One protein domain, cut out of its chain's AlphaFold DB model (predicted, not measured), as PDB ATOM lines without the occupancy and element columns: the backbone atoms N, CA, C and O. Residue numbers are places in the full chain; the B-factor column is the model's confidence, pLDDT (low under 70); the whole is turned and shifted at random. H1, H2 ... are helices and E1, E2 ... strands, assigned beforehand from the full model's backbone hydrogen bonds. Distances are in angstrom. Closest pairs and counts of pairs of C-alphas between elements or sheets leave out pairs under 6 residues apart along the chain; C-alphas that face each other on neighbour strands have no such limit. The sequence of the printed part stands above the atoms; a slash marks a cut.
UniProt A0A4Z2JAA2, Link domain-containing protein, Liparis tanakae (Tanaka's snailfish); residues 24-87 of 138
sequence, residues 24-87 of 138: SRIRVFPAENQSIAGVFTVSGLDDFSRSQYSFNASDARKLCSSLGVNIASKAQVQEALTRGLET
ATOM      1  N   SER A  24     -29.380 -43.830 -21.800       66.69
ATOM      2  CA  SER A  24     -30.773 -43.507 -22.131       66.69
ATOM      3  C   SER A  24     -31.790 -44.536 -21.628       66.69
ATOM      4  O   SER A  24     -32.951 -44.189 -21.413       66.69
ATOM      5  N   ARG A  25     -31.383 -45.795 -21.421       74.25
ATOM      6  CA  ARG A  25     -32.270 -46.890 -20.989       74.25
ATOM      7  C   ARG A  25     -32.119 -47.226 -19.509       74.25
ATOM      8  O   ARG A  25     -32.502 -48.316 -19.087       74.25
ATOM      9  N   ILE A  26     -31.541 -46.329 -18.716       79.12
ATOM     10  CA  ILE A  26     -31.297 -46.554 -17.294       79.12
ATOM     11  C   ILE A  26     -31.985 -45.473 -16.472       79.12
ATOM     12  O   ILE A  26     -31.926 -44.287 -16.776       79.12
ATOM     13  N   ARG A  27     -32.622 -45.899 -15.384       80.88
ATOM     14  CA  ARG A  27     -33.166 -45.030 -14.348       80.88
ATOM     15  C   ARG A  27     -32.380 -45.219 -13.064       80.88
ATOM     16  O   ARG A  27     -32.265 -46.343 -12.579       80.88
ATOM     17  N   VAL A  28     -31.907 -44.113 -12.504       82.12
ATOM     18  CA  VAL A  28     -31.235 -44.071 -11.204       82.12
ATOM     19  C   VAL A  28     -32.168 -43.442 -10.174       82.12
ATOM     20  O   VAL A  28     -32.828 -42.438 -10.458       82.12
ATOM     21  N   PHE A  29     -32.270 -44.056  -8.998       81.75
ATOM     22  CA  PHE A  29     -33.015 -43.504  -7.871       81.75
ATOM     23  C   PHE A  29     -32.211 -43.625  -6.567       81.75
ATOM     24  O   PHE A  29     -31.725 -44.709  -6.254       81.75
ATOM     25  N   PRO A  30     -32.104 -42.567  -5.749       76.25
ATOM     26  CA  PRO A  30     -32.566 -41.194  -5.993       76.25
ATOM     27  C   PRO A  30     -31.838 -40.533  -7.186       76.25
ATOM     28  O   PRO A  30     -30.912 -41.118  -7.736       76.25
ATOM     29  N   ALA A  31     -32.332 -39.383  -7.664       75.44
ATOM     30  CA  ALA A  31     -31.886 -38.755  -8.920       75.44
ATOM     31  C   ALA A  31     -30.359 -38.541  -8.986       75.44
ATOM     32  O   ALA A  31     -29.713 -38.444  -7.945       75.44
ATOM     33  N   GLU A  32     -29.790 -38.452 -10.197       61.97
ATOM     34  CA  GLU A  32     -28.336 -38.377 -10.412       61.97
ATOM     35  C   GLU A  32     -27.663 -37.350  -9.478       61.97
ATOM     36  O   GLU A  32     -28.063 -36.187  -9.411       61.97
ATOM     37  N   ASN A  33     -26.647 -37.818  -8.739       66.25
ATOM     38  CA  ASN A  33     -25.905 -37.156  -7.645       66.25
ATOM     39  C   ASN A  33     -26.505 -37.237  -6.237       66.25
ATOM     40  O   ASN A  33     -25.809 -36.929  -5.267       66.25
ATOM     41  N   GLN A  34     -27.739 -37.703  -6.086       77.69
ATOM     42  CA  GLN A  34     -28.299 -38.028  -4.780       77.69
ATOM     43  C   GLN A  34     -28.037 -39.499  -4.458       77.69
ATOM     44  O   GLN A  34     -28.042 -40.373  -5.320       77.69
ATOM     45  N   SER A  35     -27.780 -39.782  -3.187       84.06
ATOM     46  CA  SER A  35     -27.682 -41.146  -2.672       84.06
ATOM     47  C   SER A  35     -28.064 -41.150  -1.200       84.06
ATOM     48  O   SER A  35     -27.867 -40.153  -0.501       84.06
ATOM     49  N   ILE A  36     -28.604 -42.264  -0.718       81.38
ATOM     50  CA  ILE A  36     -28.955 -42.430   0.694       81.38
ATOM     51  C   ILE A  36     -27.907 -43.359   1.295       81.38
ATOM     52  O   ILE A  36     -27.788 -44.507   0.882       81.38
ATOM     53  N   ALA A  37     -27.080 -42.839   2.207       84.25
ATOM     54  CA  ALA A  37     -25.869 -43.527   2.687       84.25
ATOM     55  C   ALA A  37     -24.937 -44.019   1.557       84.25
ATOM     56  O   ALA A  37     -24.336 -45.087   1.645       84.25
ATOM     57  N   GLY A  38     -24.815 -43.251   0.469       83.25
ATOM     58  CA  GLY A  38     -23.974 -43.632  -0.668       83.25
ATOM     59  C   GLY A  38     -24.590 -44.701  -1.569       83.25
ATOM     60  O   GLY A  38     -23.968 -45.052  -2.568       83.25
ATOM     61  N   VAL A  39     -25.792 -45.191  -1.249       85.81
ATOM     62  CA  VAL A  39     -26.519 -46.222  -1.990       85.81
ATOM     63  C   VAL A  39     -27.548 -45.582  -2.924       85.81
ATOM     64  O   VAL A  39     -28.282 -44.670  -2.528       85.81
ATOM     65  N   PHE A  40     -27.625 -46.086  -4.154       87.06
ATOM     66  CA  PHE A  40     -28.666 -45.752  -5.127       87.06
ATOM     67  C   PHE A  40     -29.077 -46.992  -5.924       87.06
ATOM     68  O   PHE A  40     -28.283 -47.906  -6.138       87.06
ATOM     69  N   THR A  41     -30.332 -47.045  -6.347       84.94
ATOM     70  CA  THR A  41     -30.895 -48.125  -7.150       84.94
ATOM     71  C   THR A  41     -30.782 -47.803  -8.632       84.94
ATOM     72  O   THR A  41     -30.884 -46.647  -9.051       84.94
ATOM     73  N   VAL A  42     -30.570 -48.847  -9.432       82.38
ATOM     74  CA  VAL A  42     -30.487 -48.746 -10.888       82.38
ATOM     75  C   VAL A  42     -31.496 -49.703 -11.512       82.38
ATOM     76  O   VAL A  42     -31.542 -50.887 -11.180       82.38
ATOM     77  N   SER A  43     -32.328 -49.194 -12.418       79.75
ATOM     78  CA  SER A  43     -33.337 -49.967 -13.147       79.75
ATOM     79  C   SER A  43     -33.173 -49.788 -14.650       79.75
ATOM     80  O   SER A  43     -32.993 -48.668 -15.119       79.75
ATOM     81  N   GLY A  44     -33.280 -50.880 -15.407       79.12
ATOM     82  CA  GLY A  44     -33.371 -50.822 -16.863       79.12
ATOM     83  C   GLY A  44     -34.755 -50.337 -17.290       79.12
ATOM     84  O   GLY A  44     -35.745 -50.597 -16.605       79.12
ATOM     85  N   LEU A  45     -34.827 -49.628 -18.407       79.38
ATOM     86  CA  LEU A  45     -36.059 -49.145 -19.016       79.38
ATOM     87  C   LEU A  45     -36.379 -49.982 -20.259       79.38
ATOM     88  O   LEU A  45     -35.490 -50.272 -21.058       79.38
ATOM     89  N   ASP A  46     -37.645 -50.378 -20.410       77.38
ATOM     90  CA  ASP A  46     -38.149 -50.919 -21.675       77.38
ATOM     91  C   ASP A  46     -38.359 -49.796 -22.709       77.38
ATOM     92  O   ASP A  46     -38.240 -48.608 -22.398       77.38
ATOM     93  N   ASP A  47     -38.723 -50.156 -23.942       80.38
ATOM     94  CA  ASP A  47     -39.005 -49.184 -25.012       80.38
ATOM     95  C   ASP A  47     -40.201 -48.254 -24.689       80.38
ATOM     96  O   ASP A  47     -40.433 -47.262 -25.374       80.38
ATOM     97  N   PHE A  48     -40.949 -48.546 -23.619       75.81
ATOM     98  CA  PHE A  48     -42.050 -47.737 -23.096       75.81
ATOM     99  C   PHE A  48     -41.656 -46.955 -21.838       75.81
ATOM    100  O   PHE A  48     -42.537 -46.462 -21.128       75.81
ATOM    101  N   SER A  49     -40.359 -46.826 -21.537       72.25
ATOM    102  CA  SER A  49     -39.819 -46.130 -20.359       72.25
ATOM    103  C   SER A  49     -40.294 -46.682 -19.009       72.25
ATOM    104  O   SER A  49     -40.228 -46.006 -17.979       72.25
ATOM    105  N   ARG A  50     -40.767 -47.930 -18.975       74.31
ATOM    106  CA  ARG A  50     -41.131 -48.613 -17.733       74.31
ATOM    107  C   ARG A  50     -39.910 -49.314 -17.173       74.31
ATOM    108  O   ARG A  50     -39.136 -49.921 -17.907       74.31
ATOM    109  N   SER A  51     -39.776 -49.283 -15.850       71.69
ATOM    110  CA  SER A  51     -38.745 -50.038 -15.144       71.69
ATOM    111  C   SER A  51     -38.925 -51.536 -15.404       71.69
ATOM    112  O   SER A  51     -39.849 -52.157 -14.869       71.69
ATOM    113  N   GLN A  52     -38.044 -52.122 -16.204       67.81
ATOM    114  CA  GLN A  52     -38.034 -53.541 -16.519       67.81
ATOM    115  C   GLN A  52     -37.017 -54.279 -15.644       67.81
ATOM    116  O   GLN A  52     -36.084 -53.710 -15.079       67.81
ATOM    117  N   TYR A  53     -37.282 -55.560 -15.444       60.53
ATOM    118  CA  TYR A  53     -36.488 -56.465 -14.633       60.53
ATOM    119  C   TYR A  53     -35.536 -57.242 -15.534       60.53
ATOM    120  O   TYR A  53     -35.953 -58.208 -16.165       60.53
ATOM    121  N   SER A  54     -34.303 -56.769 -15.696       61.97
ATOM    122  CA  SER A  54     -33.448 -57.313 -16.760       61.97
ATOM    123  C   SER A  54     -31.976 -57.489 -16.405       61.97
ATOM    124  O   SER A  54     -31.196 -57.860 -17.276       61.97
ATOM    125  N   PHE A  55     -31.567 -57.301 -15.148       68.56
ATOM    126  CA  PHE A  55     -30.164 -57.488 -14.774       68.56
ATOM    127  C   PHE A  55     -29.942 -58.805 -14.031       68.56
ATOM    128  O   PHE A  55     -30.361 -58.959 -12.883       68.56
ATOM    129  N   ASN A  56     -29.204 -59.723 -14.656       77.31
ATOM    130  CA  ASN A  56     -28.518 -60.804 -13.947       77.31
ATOM    131  C   ASN A  56     -27.400 -60.213 -13.055       77.31
ATOM    132  O   ASN A  56     -26.907 -59.117 -13.314       77.31
ATOM    133  N   ALA A  57     -26.938 -60.948 -12.045       78.06
ATOM    134  CA  ALA A  57     -25.853 -60.558 -11.142       78.06
ATOM    135  C   ALA A  57     -24.572 -60.132 -11.859       78.06
ATOM    136  O   ALA A  57     -23.920 -59.159 -11.473       78.06
ATOM    137  N   SER A  58     -24.213 -60.846 -12.922       80.25
ATOM    138  CA  SER A  58     -23.052 -60.503 -13.741       80.25
ATOM    139  C   SER A  58     -23.244 -59.179 -14.481       80.25
ATOM    140  O   SER A  58     -22.315 -58.374 -14.532       80.25
ATOM    141  N   ASP A  59     -24.439 -58.927 -15.011       79.50
ATOM    142  CA  ASP A  59     -24.737 -57.716 -15.783       79.50
ATOM    143  C   ASP A  59     -24.871 -56.500 -14.875       79.50
ATOM    144  O   ASP A  59     -24.338 -55.437 -15.174       79.50
ATOM    145  N   ALA A  60     -25.457 -56.683 -13.697       80.50
ATOM    146  CA  ALA A  60     -25.468 -55.682 -12.647       80.50
ATOM    147  C   ALA A  60     -24.071 -55.280 -12.182       80.50
ATOM    148  O   ALA A  60     -23.797 -54.104 -11.958       80.50
ATOM    149  N   ARG A  61     -23.164 -56.256 -12.046       83.50
ATOM    150  CA  ARG A  61     -21.782 -55.975 -11.656       83.50
ATOM    151  C   ARG A  61     -21.084 -55.148 -12.724       83.50
ATOM    152  O   ARG A  61     -20.409 -54.183 -12.376       83.50
ATOM    153  N   LYS A  62     -21.262 -55.503 -13.998       84.06
ATOM    154  CA  LYS A  62     -20.740 -54.723 -15.129       84.06
ATOM    155  C   LYS A  62     -21.317 -53.310 -15.135       84.06
ATOM    156  O   LYS A  62     -20.547 -52.369 -15.256       84.06
ATOM    157  N   LEU A  63     -22.625 -53.174 -14.917       81.38
ATOM    158  CA  LEU A  63     -23.327 -51.894 -14.872       81.38
ATOM    159  C   LEU A  63     -22.832 -50.985 -13.743       81.38
ATOM    160  O   LEU A  63     -22.454 -49.846 -13.998       81.38
ATOM    161  N   CYS A  64     -22.774 -51.478 -12.503       83.81
ATOM    162  CA  CYS A  64     -22.215 -50.681 -11.411       83.81
ATOM    163  C   CYS A  64     -20.743 -50.327 -11.709       83.81
ATOM    164  O   CYS A  64     -20.347 -49.175 -11.550       83.81
ATOM    165  N   SER A  65     -19.953 -51.272 -12.238       85.50
ATOM    166  CA  SER A  65     -18.541 -51.022 -12.567       85.50
ATOM    167  C   SER A  65     -18.370 -49.950 -13.646       85.50
ATOM    168  O   SER A  65     -17.493 -49.099 -13.516       85.50
ATOM    169  N   SER A  66     -19.208 -49.941 -14.690       82.38
ATOM    170  CA  SER A  66     -19.180 -48.902 -15.732       82.38
ATOM    171  C   SER A  66     -19.585 -47.525 -15.208       82.38
ATOM    172  O   SER A  66     -19.177 -46.519 -15.775       82.38
ATOM    173  N   LEU A  67     -20.354 -47.487 -14.115       80.31
ATOM    174  CA  LEU A  67     -20.728 -46.271 -13.392       80.31
ATOM    175  C   LEU A  67     -19.674 -45.857 -12.336       80.31
ATOM    176  O   LEU A  67     -19.922 -44.940 -11.561       80.31
ATOM    177  N   GLY A  68     -18.518 -46.533 -12.255       83.50
ATOM    178  CA  GLY A  68     -17.456 -46.219 -11.280       83.50
ATOM    179  C   GLY A  68     -17.793 -46.605  -9.830       83.50
ATOM    180  O   GLY A  68     -17.158 -46.148  -8.871       83.50
ATOM    181  N   VAL A  69     -18.804 -47.454  -9.655       85.94
ATOM    182  CA  VAL A  69     -19.385 -47.836  -8.365       85.94
ATOM    183  C   VAL A  69     -19.419 -49.353  -8.201       85.94
ATOM    184  O   VAL A  69     -19.208 -50.115  -9.139       85.94
ATOM    185  N   ASN A  70     -19.672 -49.823  -6.982       88.12
ATOM    186  CA  ASN A  70     -19.746 -51.257  -6.688       88.12
ATOM    187  C   ASN A  70     -21.161 -51.667  -6.289       88.12
ATOM    188  O   ASN A  70     -21.920 -50.838  -5.800       88.12
ATOM    189  N   ILE A  71     -21.502 -52.949  -6.450       85.12
ATOM    190  CA  ILE A  71     -22.747 -53.494  -5.890       85.12
ATOM    191  C   ILE A  71     -22.721 -53.328  -4.363       85.12
ATOM    192  O   ILE A  71     -21.721 -53.647  -3.714       85.12
ATOM    193  N   ALA A  72     -23.826 -52.847  -3.799       86.31
ATOM    194  CA  ALA A  72     -23.998 -52.632  -2.374       86.31
ATOM    195  C   ALA A  72     -23.971 -53.944  -1.591       86.31
ATOM    196  O   ALA A  72     -24.610 -54.937  -1.945       86.31
ATOM    197  N   SER A  73     -23.258 -53.929  -0.470       85.38
ATOM    198  CA  SER A  73     -23.336 -54.993   0.525       85.38
ATOM    199  C   SER A  73     -24.658 -54.936   1.291       85.38
ATOM    200  O   SER A  73     -25.292 -53.885   1.411       85.38
ATOM    201  N   LYS A  74     -25.040 -56.056   1.915       82.75
ATOM    202  CA  LYS A  74     -26.225 -56.127   2.783       82.75
ATOM    203  C   LYS A  74     -26.217 -55.051   3.875       82.75
ATOM    204  O   LYS A  74     -27.256 -54.469   4.159       82.75
ATOM    205  N   ALA A  75     -25.055 -54.797   4.477       83.88
ATOM    206  CA  ALA A  75     -24.914 -53.804   5.538       83.88
ATOM    207  C   ALA A  75     -25.193 -52.382   5.026       83.88
ATOM    208  O   ALA A  75     -25.924 -51.641   5.671       83.88
ATOM    209  N   GLN A  76     -24.689 -52.046   3.834       83.25
ATOM    210  CA  GLN A  76     -24.915 -50.742   3.201       83.25
ATOM    211  C   GLN A  76     -26.380 -50.547   2.812       83.25
ATOM    212  O   GLN A  76     -26.939 -49.483   3.051       83.25
ATOM    213  N   VAL A  77     -27.028 -51.583   2.273       84.19
ATOM    214  CA  VAL A  77     -28.468 -51.526   1.981       84.19
ATOM    215  C   VAL A  77     -29.261 -51.333   3.270       84.19
ATOM    216  O   VAL A  77     -30.123 -50.464   3.322       84.19
ATOM    217  N   GLN A  78     -28.949 -52.086   4.327       81.62
ATOM    218  CA  GLN A  78     -29.635 -51.952   5.611       81.62
ATOM    219  C   GLN A  78     -29.484 -50.544   6.199       81.62
ATOM    220  O   GLN A  78     -30.454 -49.989   6.706       81.62
ATOM    221  N   GLU A  79     -28.293 -49.958   6.110       83.62
ATOM    222  CA  GLU A  79     -28.040 -48.582   6.537       83.62
ATOM    223  C   GLU A  79     -28.792 -47.552   5.682       83.62
ATOM    224  O   GLU A  79     -29.303 -46.562   6.199       83.62
ATOM    225  N   ALA A  80     -28.897 -47.774   4.374       82.69
ATOM    226  CA  ALA A  80     -29.679 -46.898   3.515       82.69
ATOM    227  C   ALA A  80     -31.179 -46.979   3.848       82.69
ATOM    228  O   ALA A  80     -31.839 -45.942   3.924       82.69
ATOM    229  N   LEU A  81     -31.705 -48.178   4.128       84.25
ATOM    230  CA  LEU A  81     -33.096 -48.380   4.557       84.25
ATOM    231  C   LEU A  81     -33.399 -47.632   5.865       84.25
ATOM    232  O   LEU A  81     -34.418 -46.952   5.957       84.25
ATOM    233  N   THR A  82     -32.513 -47.698   6.867       86.12
ATOM    234  CA  THR A  82     -32.714 -46.970   8.138       86.12
ATOM    235  C   THR A  82     -32.657 -45.453   7.971       86.12
ATOM    236  O   THR A  82     -33.172 -44.726   8.818       86.12
ATOM    237  N   ARG A  83     -32.064 -44.967   6.877       83.69
ATOM    238  CA  ARG A  83     -31.985 -43.548   6.513       83.69
ATOM    239  C   ARG A  83     -33.049 -43.119   5.494       83.69
ATOM    240  O   ARG A  83     -32.946 -42.022   4.953       83.69
ATOM    241  N   GLY A  84     -34.066 -43.950   5.250       82.00
ATOM    242  CA  GLY A  84     -35.220 -43.596   4.417       82.00
ATOM    243  C   GLY A  84     -35.106 -43.991   2.944       82.00
ATOM    244  O   GLY A  84     -35.838 -43.453   2.117       82.00
ATOM    245  N   LEU A  85     -34.210 -44.919   2.584       81.00
ATOM    246  CA  LEU A  85     -34.269 -45.561   1.271       81.00
ATOM    247  C   LEU A  85     -35.512 -46.456   1.228       81.00
ATOM    248  O   LEU A  85     -35.536 -47.525   1.827       81.00
ATOM    249  N   GLU A  86     -36.539 -46.031   0.505       77.94
ATOM    250  CA  GLU A  86     -37.749 -46.819   0.285       77.94
ATOM    251  C   GLU A  86     -37.867 -47.160  -1.201       77.94
ATOM    252  O   GLU A  86     -37.852 -46.276  -2.059       77.94
ATOM    253  N   THR A  87     -37.990 -48.450  -1.529       71.31
ATOM    254  CA  THR A  87     -38.252 -48.901  -2.901       71.31
ATOM    255  C   THR A  87     -39.656 -49.499  -2.970       71.31
ATOM    256  O   THR A  87     -39.981 -50.485  -2.312       71.31
TER     257      THR A  87
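This is residues 24 to 87 of the 138 residues of the protein "Link domain-containing protein" of Liparis tanakae (Tanaka's snailfish) (UniProt A0A4Z2JAA2). A two-stranded hairpin, E1 and E2, runs along the length of the domain, with H2 at the end where E2 begins and H1 set off to one side. The 64 printed residues hold, in order, E1, E2, H1 and H2, an antiparallel sheet and two helices of mixed class, with under half of the residues in named elements. The whole is compact, radius of gyration of the C-alphas 12.0 A, yet elongated, spanning 34 by 22 by 19 A.

E1, residues 26 to 29, and E2, residues 39 to 45, form an antiparallel hairpin at 148 degrees; N 41 and O 29 are 2.7 A apart, within hydrogen-bond range. Residues 44 to 45 of E2 also pair, antiparallel, with residues 51 to 52. H1, residues 57 to 66, is apart from E1 and from H2, residues 74 to 82. The closest C-alphas of E2 and H2, Val 39 and Ala 80, are 6.4 A apart. In H1 and H2 every O i to N i+4 pair is within hydrogen-bond range.

E1, 10.1 A long, begins at C-alpha 26 (-31.297, -46.554, -17.294). E2 measures 19.7 A, H1 14.2 A. H2, 12.4 A, ends at C-alpha 82 (-32.714, -46.970, 8.138).

The printed part has no cut. The link from E2 to H1 is long. Model confidence is under 70 at residue 24, residues 32 to 33 and residues 52 to 55.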